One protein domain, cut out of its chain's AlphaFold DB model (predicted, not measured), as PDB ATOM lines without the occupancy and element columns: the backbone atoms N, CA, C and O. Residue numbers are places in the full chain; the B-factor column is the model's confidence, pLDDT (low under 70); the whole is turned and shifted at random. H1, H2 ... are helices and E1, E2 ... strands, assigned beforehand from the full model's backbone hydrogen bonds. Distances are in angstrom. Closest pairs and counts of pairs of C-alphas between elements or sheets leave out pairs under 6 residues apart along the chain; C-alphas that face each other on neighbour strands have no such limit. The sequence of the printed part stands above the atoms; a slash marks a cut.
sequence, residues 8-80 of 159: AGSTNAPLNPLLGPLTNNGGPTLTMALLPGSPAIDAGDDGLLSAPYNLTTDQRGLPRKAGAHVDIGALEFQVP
ATOM      1  N   ALA A   8      16.119 -62.027  64.068       67.06
ATOM      2  CA  ALA A   8      17.303 -61.223  63.814       67.06
ATOM      3  C   ALA A   8      17.571 -60.315  65.017       67.06
ATOM      4  O   ALA A   8      16.673 -59.620  65.494       67.06
ATOM      5  N   GLY A   9      18.816 -60.313  65.496       63.53
ATOM      6  CA  GLY A   9      19.285 -59.283  66.419       63.53
ATOM      7  C   GLY A   9      19.329 -57.919  65.732       63.53
ATOM      8  O   GLY A   9      19.481 -57.831  64.513       63.53
ATOM      9  N   SER A  10      19.223 -56.848  66.512       73.38
ATOM     10  CA  SER A  10      19.455 -55.489  66.010       73.38
ATOM     11  C   SER A  10      20.863 -55.021  66.371       73.38
ATOM     12  O   SER A  10      21.506 -55.588  67.253       73.38
ATOM     13  N   THR A  11      21.334 -53.939  65.751       75.50
ATOM     14  CA  THR A  11      22.607 -53.303  66.139       75.50
ATOM     15  C   THR A  11      22.622 -52.869  67.606       75.50
ATOM     16  O   THR A  11      23.683 -52.828  68.218       75.50
ATOM     17  N   ASN A  12      21.446 -52.582  68.178       75.94
ATOM     18  CA  ASN A  12      21.286 -52.106  69.554       75.94
ATOM     19  C   ASN A  12      20.929 -53.234  70.541       75.94
ATOM     20  O   ASN A  12      20.888 -53.006  71.746       75.94
ATOM     21  N   ALA A  13      20.668 -54.439  70.036       76.75
ATOM     22  CA  ALA A  13      20.382 -55.642  70.809       76.75
ATOM     23  C   ALA A  13      20.780 -56.866  69.965       76.75
ATOM     24  O   ALA A  13      19.915 -57.482  69.325       76.75
ATOM     25  N   PRO A  14      22.088 -57.172  69.874       80.06
ATOM     26  CA  PRO A  14      22.557 -58.310  69.102       80.06
ATOM     27  C   PRO A  14      22.038 -59.601  69.735       80.06
ATOM     28  O   PRO A  14      22.122 -59.795  70.946       80.06
ATOM     29  N   LEU A  15      21.505 -60.490  68.902       85.50
ATOM     30  CA  LEU A  15      21.036 -61.802  69.324       85.50
ATOM     31  C   LEU A  15      22.129 -62.817  69.002       85.50
ATOM     32  O   LEU A  15      22.495 -62.983  67.839       85.50
ATOM     33  N   ASN A  16      22.659 -63.477  70.029       89.69
ATOM     34  CA  ASN A  16      23.605 -64.564  69.827       89.69
ATOM     35  C   ASN A  16      22.833 -65.797  69.330       89.69
ATOM     36  O   ASN A  16      21.964 -66.279  70.056       89.69
ATOM     37  N   PRO A  17      23.132 -66.328  68.133       88.94
ATOM     38  CA  PRO A  17      22.428 -67.495  67.619       88.94
ATOM     39  C   PRO A  17      22.839 -68.796  68.329       88.94
ATOM     40  O   PRO A  17      22.201 -69.819  68.098       88.94
ATOM     41  N   LEU A  18      23.873 -68.766  69.187       94.44
ATOM     42  CA  LEU A  18      24.373 -69.913  69.952       94.44
ATOM     43  C   LEU A  18      24.612 -71.121  69.037       94.44
ATOM     44  O   LEU A  18      24.028 -72.188  69.207       94.44
ATOM     45  N   LEU A  19      25.461 -70.913  68.032       93.56
ATOM     46  CA  LEU A  19      25.854 -71.935  67.068       93.56
ATOM     47  C   LEU A  19      27.244 -72.480  67.394       93.56
ATOM     48  O   LEU A  19      28.140 -71.734  67.794       93.56
ATOM     49  N   GLY A  20      27.433 -73.777  67.173       93.50
ATOM     50  CA  GLY A  20      28.749 -74.396  67.092       93.50
ATOM     51  C   GLY A  20      29.496 -74.012  65.804       93.50
ATOM     52  O   GLY A  20      28.919 -73.400  64.899       93.50
ATOM     53  N   PRO A  21      30.782 -74.384  65.685       94.38
ATOM     54  CA  PRO A  21      31.558 -74.142  64.475       94.38
ATOM     55  C   PRO A  21      30.996 -74.917  63.273       94.38
ATOM     56  O   PRO A  21      30.322 -75.936  63.430       94.38
ATOM     57  N   LEU A  22      31.326 -74.460  62.061       95.44
ATOM     58  CA  LEU A  22      31.040 -75.193  60.830       95.44
ATOM     59  C   LEU A  22      31.876 -76.481  60.800       95.44
ATOM     60  O   LEU A  22      33.095 -76.429  60.651       95.44
ATOM     61  N   THR A  23      31.226 -77.631  60.960       94.94
ATOM     62  CA  THR A  23      31.896 -78.933  61.066       94.94
ATOM     63  C   THR A  23      31.036 -80.060  60.491       94.94
ATOM     64  O   THR A  23      29.897 -79.848  60.072       94.94
ATOM     65  N   ASN A  24      31.593 -81.268  60.431       91.25
ATOM     66  CA  ASN A  24      30.854 -82.457  60.036       91.25
ATOM     67  C   ASN A  24      29.963 -82.918  61.198       91.25
ATOM     68  O   ASN A  24      30.462 -83.475  62.172       91.25
ATOM     69  N   ASN A  25      28.650 -82.714  61.069       88.81
ATOM     70  CA  ASN A  25      27.650 -83.180  62.036       88.81
ATOM     71  C   ASN A  25      26.868 -84.414  61.537       88.81
ATOM     72  O   ASN A  25      25.745 -84.633  61.984       88.81
ATOM     73  N   GLY A  26      27.421 -85.197  60.600       84.00
ATOM     74  CA  GLY A  26      26.840 -86.467  60.139       84.00
ATOM     75  C   GLY A  26      26.034 -86.412  58.833       84.00
ATOM     76  O   GLY A  26      25.309 -87.355  58.546       84.00
ATOM     77  N   GLY A  27      26.143 -85.334  58.047       87.12
ATOM     78  CA  GLY A  27      25.460 -85.166  56.754       87.12
ATOM     79  C   GLY A  27      26.417 -85.069  55.552       87.12
ATOM     80  O   GLY A  27      27.635 -85.121  55.725       87.12
ATOM     81  N   PRO A  28      25.892 -84.881  54.325       90.56
ATOM     82  CA  PRO A  28      26.687 -84.735  53.103       90.56
ATOM     83  C   PRO A  28      27.433 -83.391  53.027       90.56
ATOM     84  O   PRO A  28      28.316 -83.221  52.186       90.56
ATOM     85  N   THR A  29      27.085 -82.428  53.886       92.19
ATOM     86  CA  THR A  29      27.683 -81.091  53.963       92.19
ATOM     87  C   THR A  29      28.029 -80.724  55.405       92.19
ATOM     88  O   THR A  29      27.411 -81.213  56.353       92.19
ATOM     89  N   LEU A  30      29.017 -79.838  55.583       93.75
ATOM     90  CA  LEU A  30      29.308 -79.250  56.894       93.75
ATOM     91  C   LEU A  30      28.133 -78.370  57.340       93.75
ATOM     92  O   LEU A  30      27.555 -77.647  56.528       93.75
ATOM     93  N   THR A  31      27.814 -78.386  58.632       93.12
ATOM     94  CA  THR A  31      26.752 -77.563  59.228       93.12
ATOM     95  C   THR A  31      27.227 -76.915  60.528       93.12
ATOM     96  O   THR A  31      28.248 -77.304  61.096       93.12
ATOM     97  N   MET A  32      26.505 -75.894  60.990       94.06
ATOM     98  CA  MET A  32      26.680 -75.321  62.328       94.06
ATOM     99  C   MET A  32      25.597 -75.896  63.240       94.06
ATOM    100  O   MET A  32      24.411 -75.739  62.952       94.06
ATOM    101  N   ALA A  33      25.992 -76.587  64.310       92.75
ATOM    102  CA  ALA A  33      25.046 -77.180  65.254       92.75
ATOM    103  C   ALA A  33      24.400 -76.111  66.146       92.75
ATOM    104  O   ALA A  33      25.081 -75.182  66.580       92.75
ATOM    105  N   LEU A  34      23.109 -76.259  66.453       93.56
ATOM    106  CA  LEU A  34      22.436 -75.456  67.472       93.56
ATOM    107  C   LEU A  34      22.937 -75.893  68.854       93.56
ATOM    108  O   LEU A  34      22.922 -77.084  69.172       93.56
ATOM    109  N   LEU A  35      23.405 -74.949  69.666       91.25
ATOM    110  CA  LEU A  35      23.766 -75.216  71.058       91.25
ATOM    111  C   LEU A  35      22.513 -75.142  71.951       91.25
ATOM    112  O   LEU A  35      21.553 -74.448  71.599       91.25
ATOM    113  N   PRO A  36      22.511 -75.805  73.125       88.69
ATOM    114  CA  PRO A  36      21.408 -75.705  74.077       88.69
ATOM    115  C   PRO A  36      21.049 -74.250  74.404       88.69
ATOM    116  O   PRO A  36      21.922 -73.438  74.714       88.69
ATOM    117  N   GLY A  37      19.754 -73.931  74.339       88.69
ATOM    118  CA  GLY A  37      19.236 -72.578  74.556       88.69
ATOM    119  C   GLY A  37      19.340 -71.647  73.343       88.69
ATOM    120  O   GLY A  37      19.049 -70.460  73.482       88.69
ATOM    121  N   SER A  38      19.751 -72.151  72.171       93.50
ATOM    122  CA  SER A  38      19.750 -71.365  70.937       93.50
ATOM    123  C   SER A  38      18.362 -70.794  70.658       93.50
ATOM    124  O   SER A  38      17.376 -71.527  70.723       93.50
ATOM    125  N   PRO A  39      18.268 -69.504  70.293       92.56
ATOM    126  CA  PRO A  39      16.998 -68.916  69.903       92.56
ATOM    127  C   PRO A  39      16.430 -69.591  68.643       92.56
ATOM    128  O   PRO A  39      15.230 -69.578  68.442       92.56
ATOM    129  N   ALA A  40      17.251 -70.222  67.800       93.50
ATOM    130  CA  ALA A  40      16.767 -70.892  66.592       93.50
ATOM    131  C   ALA A  40      15.954 -72.176  66.860       93.50
ATOM    132  O   ALA A  40      15.299 -72.650  65.930       93.50
ATOM    133  N   ILE A  41      16.002 -72.712  68.087       92.88
ATOM    134  CA  ILE A  41      15.265 -73.915  68.494       92.88
ATOM    135  C   ILE A  41      13.767 -73.599  68.601       92.88
ATOM    136  O   ILE A  41      13.397 -72.594  69.211       92.88
ATOM    137  N   ASP A  42      12.917 -74.448  68.022       93.25
ATOM    138  CA  ASP A  42      11.450 -74.353  68.002       93.25
ATOM    139  C   ASP A  42      10.908 -73.018  67.439       93.25
ATOM    140  O   ASP A  42       9.794 -72.591  67.758       93.25
ATOM    141  N   ALA A  43      11.692 -72.320  66.610       92.44
ATOM    142  CA  ALA A  43      11.374 -70.967  66.139       92.44
ATOM    143  C   ALA A  43      10.940 -70.883  64.664       92.44
ATOM    144  O   ALA A  43      10.647 -69.792  64.166       92.44
ATOM    145  N   GLY A  44      10.952 -72.002  63.944       92.44
ATOM    146  CA  GLY A  44      10.622 -72.078  62.526       92.44
ATOM    147  C   GLY A  44       9.137 -72.317  62.233       92.44
ATOM    148  O   GLY A  44       8.291 -72.407  63.119       92.44
ATOM    149  N   ASP A  45       8.815 -72.395  60.938       93.12
ATOM    150  CA  ASP A  45       7.452 -72.578  60.428       93.12
ATOM    151  C   ASP A  45       7.187 -74.049  60.065       93.12
ATOM    152  O   ASP A  45       7.726 -74.570  59.085       93.12
ATOM    153  N   ASP A  46       6.300 -74.707  60.817       94.81
ATOM    154  CA  ASP A  46       5.863 -76.085  60.553       94.81
ATOM    155  C   ASP A  46       5.203 -76.263  59.177       94.81
ATOM    156  O   ASP A  46       5.153 -77.380  58.652       94.81
ATOM    157  N   GLY A  47       4.734 -75.179  58.546       94.81
ATOM    158  CA  GLY A  47       4.212 -75.197  57.180       94.81
ATOM    159  C   GLY A  47       5.210 -75.753  56.156       94.81
ATOM    160  O   GLY A  47       4.796 -76.304  55.135       94.81
ATOM    161  N   LEU A  48       6.515 -75.699  56.450       92.56
ATOM    162  CA  LEU A  48       7.586 -76.241  55.605       92.56
ATOM    163  C   LEU A  48       7.560 -77.774  55.478       92.56
ATOM    164  O   LEU A  48       8.093 -78.317  54.509       92.56
ATOM    165  N   LEU A  49       6.936 -78.475  56.429       94.62
ATOM    166  CA  LEU A  49       6.872 -79.943  56.459       94.62
ATOM    167  C   LEU A  49       5.903 -80.519  55.420       94.62
ATOM    168  O   LEU A  49       5.965 -81.705  55.104       94.62
ATOM    169  N   SER A  50       5.008 -79.688  54.889       95.06
ATOM    170  CA  SER A  50       3.977 -80.080  53.928       95.06
ATOM    171  C   SER A  50       4.186 -79.407  52.570       95.06
ATOM    172  O   SER A  50       5.122 -78.624  52.368       95.06
ATOM    173  N   ALA A  51       3.341 -79.753  51.597       92.75
ATOM    174  CA  ALA A  51       3.406 -79.161  50.270       92.75
ATOM    175  C   ALA A  51       3.289 -77.622  50.344       92.75
ATOM    176  O   ALA A  51       2.494 -77.102  51.127       92.75
ATOM    177  N   PRO A  52       4.041 -76.875  49.516       93.31
ATOM    178  CA  PRO A  52       4.849 -77.353  48.391       93.31
ATOM    179  C   PRO A  52       6.276 -77.789  48.759       93.31
ATOM    180  O   PRO A  52       6.958 -78.365  47.915       93.31
ATOM    181  N   TYR A  53       6.741 -77.514  49.979       92.62
ATOM    182  CA  TYR A  53       8.155 -77.656  50.335       92.62
ATOM    183  C   TYR A  53       8.533 -79.081  50.741       92.62
ATOM    184  O   TYR A  53       9.598 -79.549  50.349       92.62
ATOM    185  N   ASN A  54       7.655 -79.782  51.471       94.44
ATOM    186  CA  ASN A  54       7.849 -81.170  51.909       94.44
ATOM    187  C   ASN A  54       9.227 -81.416  52.564       94.44
ATOM    188  O   ASN A  54       9.858 -82.450  52.343       94.44
ATOM    189  N   LEU A  55       9.720 -80.453  53.350       94.25
ATOM    190  CA  LEU A  55      11.033 -80.513  53.995       94.25
ATOM    191  C   LEU A  55      10.954 -81.353  55.270       94.25
ATOM    192  O   LEU A  55      11.013 -80.829  56.374       94.25
ATOM    193  N   THR A  56      10.792 -82.664  55.127       94.81
ATOM    194  CA  THR A  56      10.578 -83.582  56.260       94.81
ATOM    195  C   THR A  56      11.856 -83.963  57.005       94.81
ATOM    196  O   THR A  56      11.779 -84.491  58.115       94.81
ATOM    197  N   THR A  57      13.029 -83.671  56.435       93.12
ATOM    198  CA  THR A  57      14.333 -83.934  57.055       93.12
ATOM    199  C   THR A  57      15.246 -82.709  57.039       93.12
ATOM    200  O   THR A  57      15.105 -81.806  56.209       93.12
ATOM    201  N   ASP A  58      16.165 -82.646  57.999       94.31
ATOM    202  CA  ASP A  58      17.265 -81.686  58.012       94.31
ATOM    203  C   ASP A  58      18.398 -82.112  57.058       94.31
ATOM    204  O   ASP A  58      18.324 -83.150  56.399       94.31
ATOM    205  N   GLN A  59      19.474 -81.324  56.955       93.31
ATOM    206  CA  GLN A  59      20.563 -81.637  56.017       93.31
ATOM    207  C   GLN A  59      21.321 -82.934  56.337       93.31
ATOM    208  O   GLN A  59      22.063 -83.414  55.488       93.31
ATOM    209  N   ARG A  60      21.151 -83.518  57.527       91.88
ATOM    210  CA  ARG A  60      21.741 -84.812  57.903       91.88
ATOM    211  C   ARG A  60      20.826 -85.985  57.541       91.88
ATOM    212  O   ARG A  60      21.239 -87.130  57.673       91.88
ATOM    213  N   GLY A  61      19.598 -85.709  57.096       89.81
ATOM    214  CA  GLY A  61      18.561 -86.714  56.881       89.81
ATOM    215  C   GLY A  61      17.779 -87.075  58.149       89.81
ATOM    216  O   GLY A  61      17.011 -88.033  58.124       89.81
ATOM    217  N   LEU A  62      17.950 -86.333  59.251       88.44
ATOM    218  CA  LEU A  62      17.188 -86.543  60.488       88.44
ATOM    219  C   LEU A  62      15.838 -85.814  60.427       88.44
ATOM    220  O   LEU A  62      15.721 -84.853  59.665       88.44
ATOM    221  N   PRO A  63      14.815 -86.230  61.199       91.94
ATOM    222  CA  PRO A  63      13.505 -85.583  61.188       91.94
ATOM    223  C   PRO A  63      13.598 -84.072  61.413       91.94
ATOM    224  O   PRO A  63      14.306 -83.618  62.311       91.94
ATOM    225  N   ARG A  64      12.862 -83.305  60.599       93.88
ATOM    226  CA  ARG A  64      12.851 -81.834  60.633       93.88
ATOM    227  C   ARG A  64      11.957 -81.235  61.716       93.88
ATOM    228  O   ARG A  64      11.936 -80.028  61.861       93.88
ATOM    229  N   LYS A  65      11.185 -82.058  62.420       92.75
ATOM    230  CA  LYS A  65      10.402 -81.636  63.577       92.75
ATOM    231  C   LYS A  65      10.686 -82.590  64.721       92.75
ATOM    232  O   LYS A  65      10.131 -83.690  64.747       92.75
ATOM    233  N   ALA A  66      11.574 -82.183  65.618       89.88
ATOM    234  CA  ALA A  66      11.911 -82.946  66.821       89.88
ATOM    235  C   ALA A  66      11.303 -82.339  68.099       89.88
ATOM    236  O   ALA A  66      11.108 -83.061  69.079       89.88
ATOM    237  N   GLY A  67      10.986 -81.040  68.079       88.12
ATOM    238  CA  GLY A  67      10.363 -80.308  69.178       88.12
ATOM    239  C   GLY A  67       8.910 -79.896  68.914       88.12
ATOM    240  O   GLY A  67       8.141 -80.579  68.225       88.12
ATOM    241  N   ALA A  68       8.515 -78.770  69.506       91.12
ATOM    242  CA  ALA A  68       7.202 -78.163  69.312       91.12
ATOM    243  C   ALA A  68       7.031 -77.628  67.882       91.12
ATOM    244  O   ALA A  68       5.950 -77.794  67.299       91.12
ATOM    245  N   HIS A  69       8.100 -77.064  67.315       92.94
ATOM    246  CA  HIS A  69       8.168 -76.541  65.953       92.94
ATOM    247  C   HIS A  69       9.494 -76.924  65.288       92.94
ATOM    248  O   HIS A  69      10.422 -77.353  65.963       92.94
ATOM    249  N   VAL A  70       9.584 -76.784  63.965       94.69
ATOM    250  CA  VAL A  70      10.869 -76.925  63.256       94.69
ATOM    251  C   VAL A  70      11.866 -75.848  63.694       94.69
ATOM    252  O   VAL A  70      11.477 -74.724  64.019       94.69
ATOM    253  N   ASP A  71      13.157 -76.133  63.592       95.12
ATOM    254  CA  ASP A  71      14.209 -75.165  63.879       95.12
ATOM    255  C   ASP A  71      14.578 -74.313  62.660       95.12
ATOM    256  O   ASP A  71      14.550 -74.736  61.490       95.12
ATOM    257  N   ILE A  72      15.015 -73.083  62.939       93.75
ATOM    258  CA  ILE A  72      15.566 -72.194  61.917       93.75
ATOM    259  C   ILE A  72      16.990 -72.650  61.571       93.75
ATOM    260  O   ILE A  72      17.906 -72.547  62.384       93.75
ATOM    261  N   GLY A  73      17.218 -73.059  60.321       92.62
ATOM    262  CA  GLY A  73      18.567 -73.311  59.806       92.62
ATOM    263  C   GLY A  73      18.687 -74.561  58.943       92.62
ATOM    264  O   GLY A  73      17.757 -74.946  58.242       92.62
ATOM    265  N   ALA A  74      19.871 -75.169  58.937       92.12
ATOM    266  CA  ALA A  74      20.174 -76.396  58.193       92.12
ATOM    267  C   ALA A  74      20.016 -77.675  59.035       92.12
ATOM    268  O   ALA A  74      20.006 -78.777  58.484       92.12
ATOM    269  N   LEU A  75      19.942 -77.520  60.356       94.00
ATOM    270  CA  LEU A  75      20.038 -78.576  61.349       94.00
ATOM    271  C   LEU A  75      18.875 -78.446  62.330       94.00
ATOM    272  O   LEU A  75      18.602 -77.338  62.781       94.00
ATOM    273  N   GLU A  76      18.255 -79.576  62.662       94.19
ATOM    274  CA  GLU A  76      17.245 -79.680  63.718       94.19
ATOM    275  C   GLU A  76      17.905 -80.165  65.022       94.19
ATOM    276  O   GLU A  76      18.579 -81.204  65.049       94.19
ATOM    277  N   PHE A  77      17.734 -79.435  66.115       92.50
ATOM    278  CA  PHE A  77      18.091 -79.858  67.456       92.50
ATOM    279  C   PHE A  77      17.218 -81.050  67.839       92.50
ATOM    280  O   PHE A  77      16.033 -80.935  68.140       92.50
ATOM    281  N   GLN A  78      17.820 -82.235  67.808       88.50
ATOM    282  CA  GLN A  78      17.108 -83.455  68.144       88.50
ATOM    283  C   GLN A  78      16.861 -83.476  69.649       88.50
ATOM    284  O   GLN A  78      17.790 -83.630  70.445       88.50
ATOM    285  N   VAL A  79      15.599 -83.329  70.035       76.94
ATOM    286  CA  VAL A  79      15.169 -83.637  71.393       76.94
ATOM    287  C   VAL A  79      15.163 -85.163  71.502       76.94
ATOM    288  O   VAL A  79      14.533 -85.811  70.663       76.94
ATOM    289  N   PRO A  80      15.853 -85.774  72.483       64.88
ATOM    290  CA  PRO A  80      15.706 -87.199  72.725       64.88
ATOM    291  C   PRO A  80      14.230 -87.447  73.034       64.88
ATOM    292  O   PRO A  80      13.729 -87.040  74.084       64.88
TER     293      PRO A  80
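Overview. This is residues 8 to 80 of the 159 residues of an uncharacterized protein of Verrucomicrobia bacterium (UniProt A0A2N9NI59). Little regular structure is here: a loop-built body with a small two-stranded hairpin, E1 and E2, on one side and a short helix, H1, on the far side. Residues 50 to 80, a long stretch with no named element, follow H1 and make much of the loop-built body, their C-alphas 4 to 19 A from the mean of all C-alphas, while at the other end of the longest distance the first residues lead away from E1 to Asn 12. The printed part has 73 residues, 13 of them in named elements, in the order E1, E2, H1; the class is mixed. It is compact, radius of gyration of the C-alphas 12.7 A, spanning 38 by 27 by 23 A.

Arrangement. Look first at E1, residues 19 to 23, and E2, residues 31 to 34, an antiparallel hairpin at 155 degrees. There N 20 and O 33 are 2.8 A apart, within hydrogen-bond range. H1, residues 46 to 49, is apart from E1; it is too short for an O i to N i+4 pair, but its one O i to N i+3 pair is within range.

Along the chain. Find C-alpha 19 at (25.854, -71.935, 67.068); E1 runs 11.0 A from there. E2 covers 9.5 A. H1 covers 5.7 A, ending at C-alpha 49, (6.872, -79.943, 56.459).

Size, cuts and confidence. The farthest C-alphas, of Asn 12 and Ala 51, are 37.7 A apart. The printed part has no cut. The link E2 to H1 is long. Residues 8, 9 and 80 are under pLDDT 70.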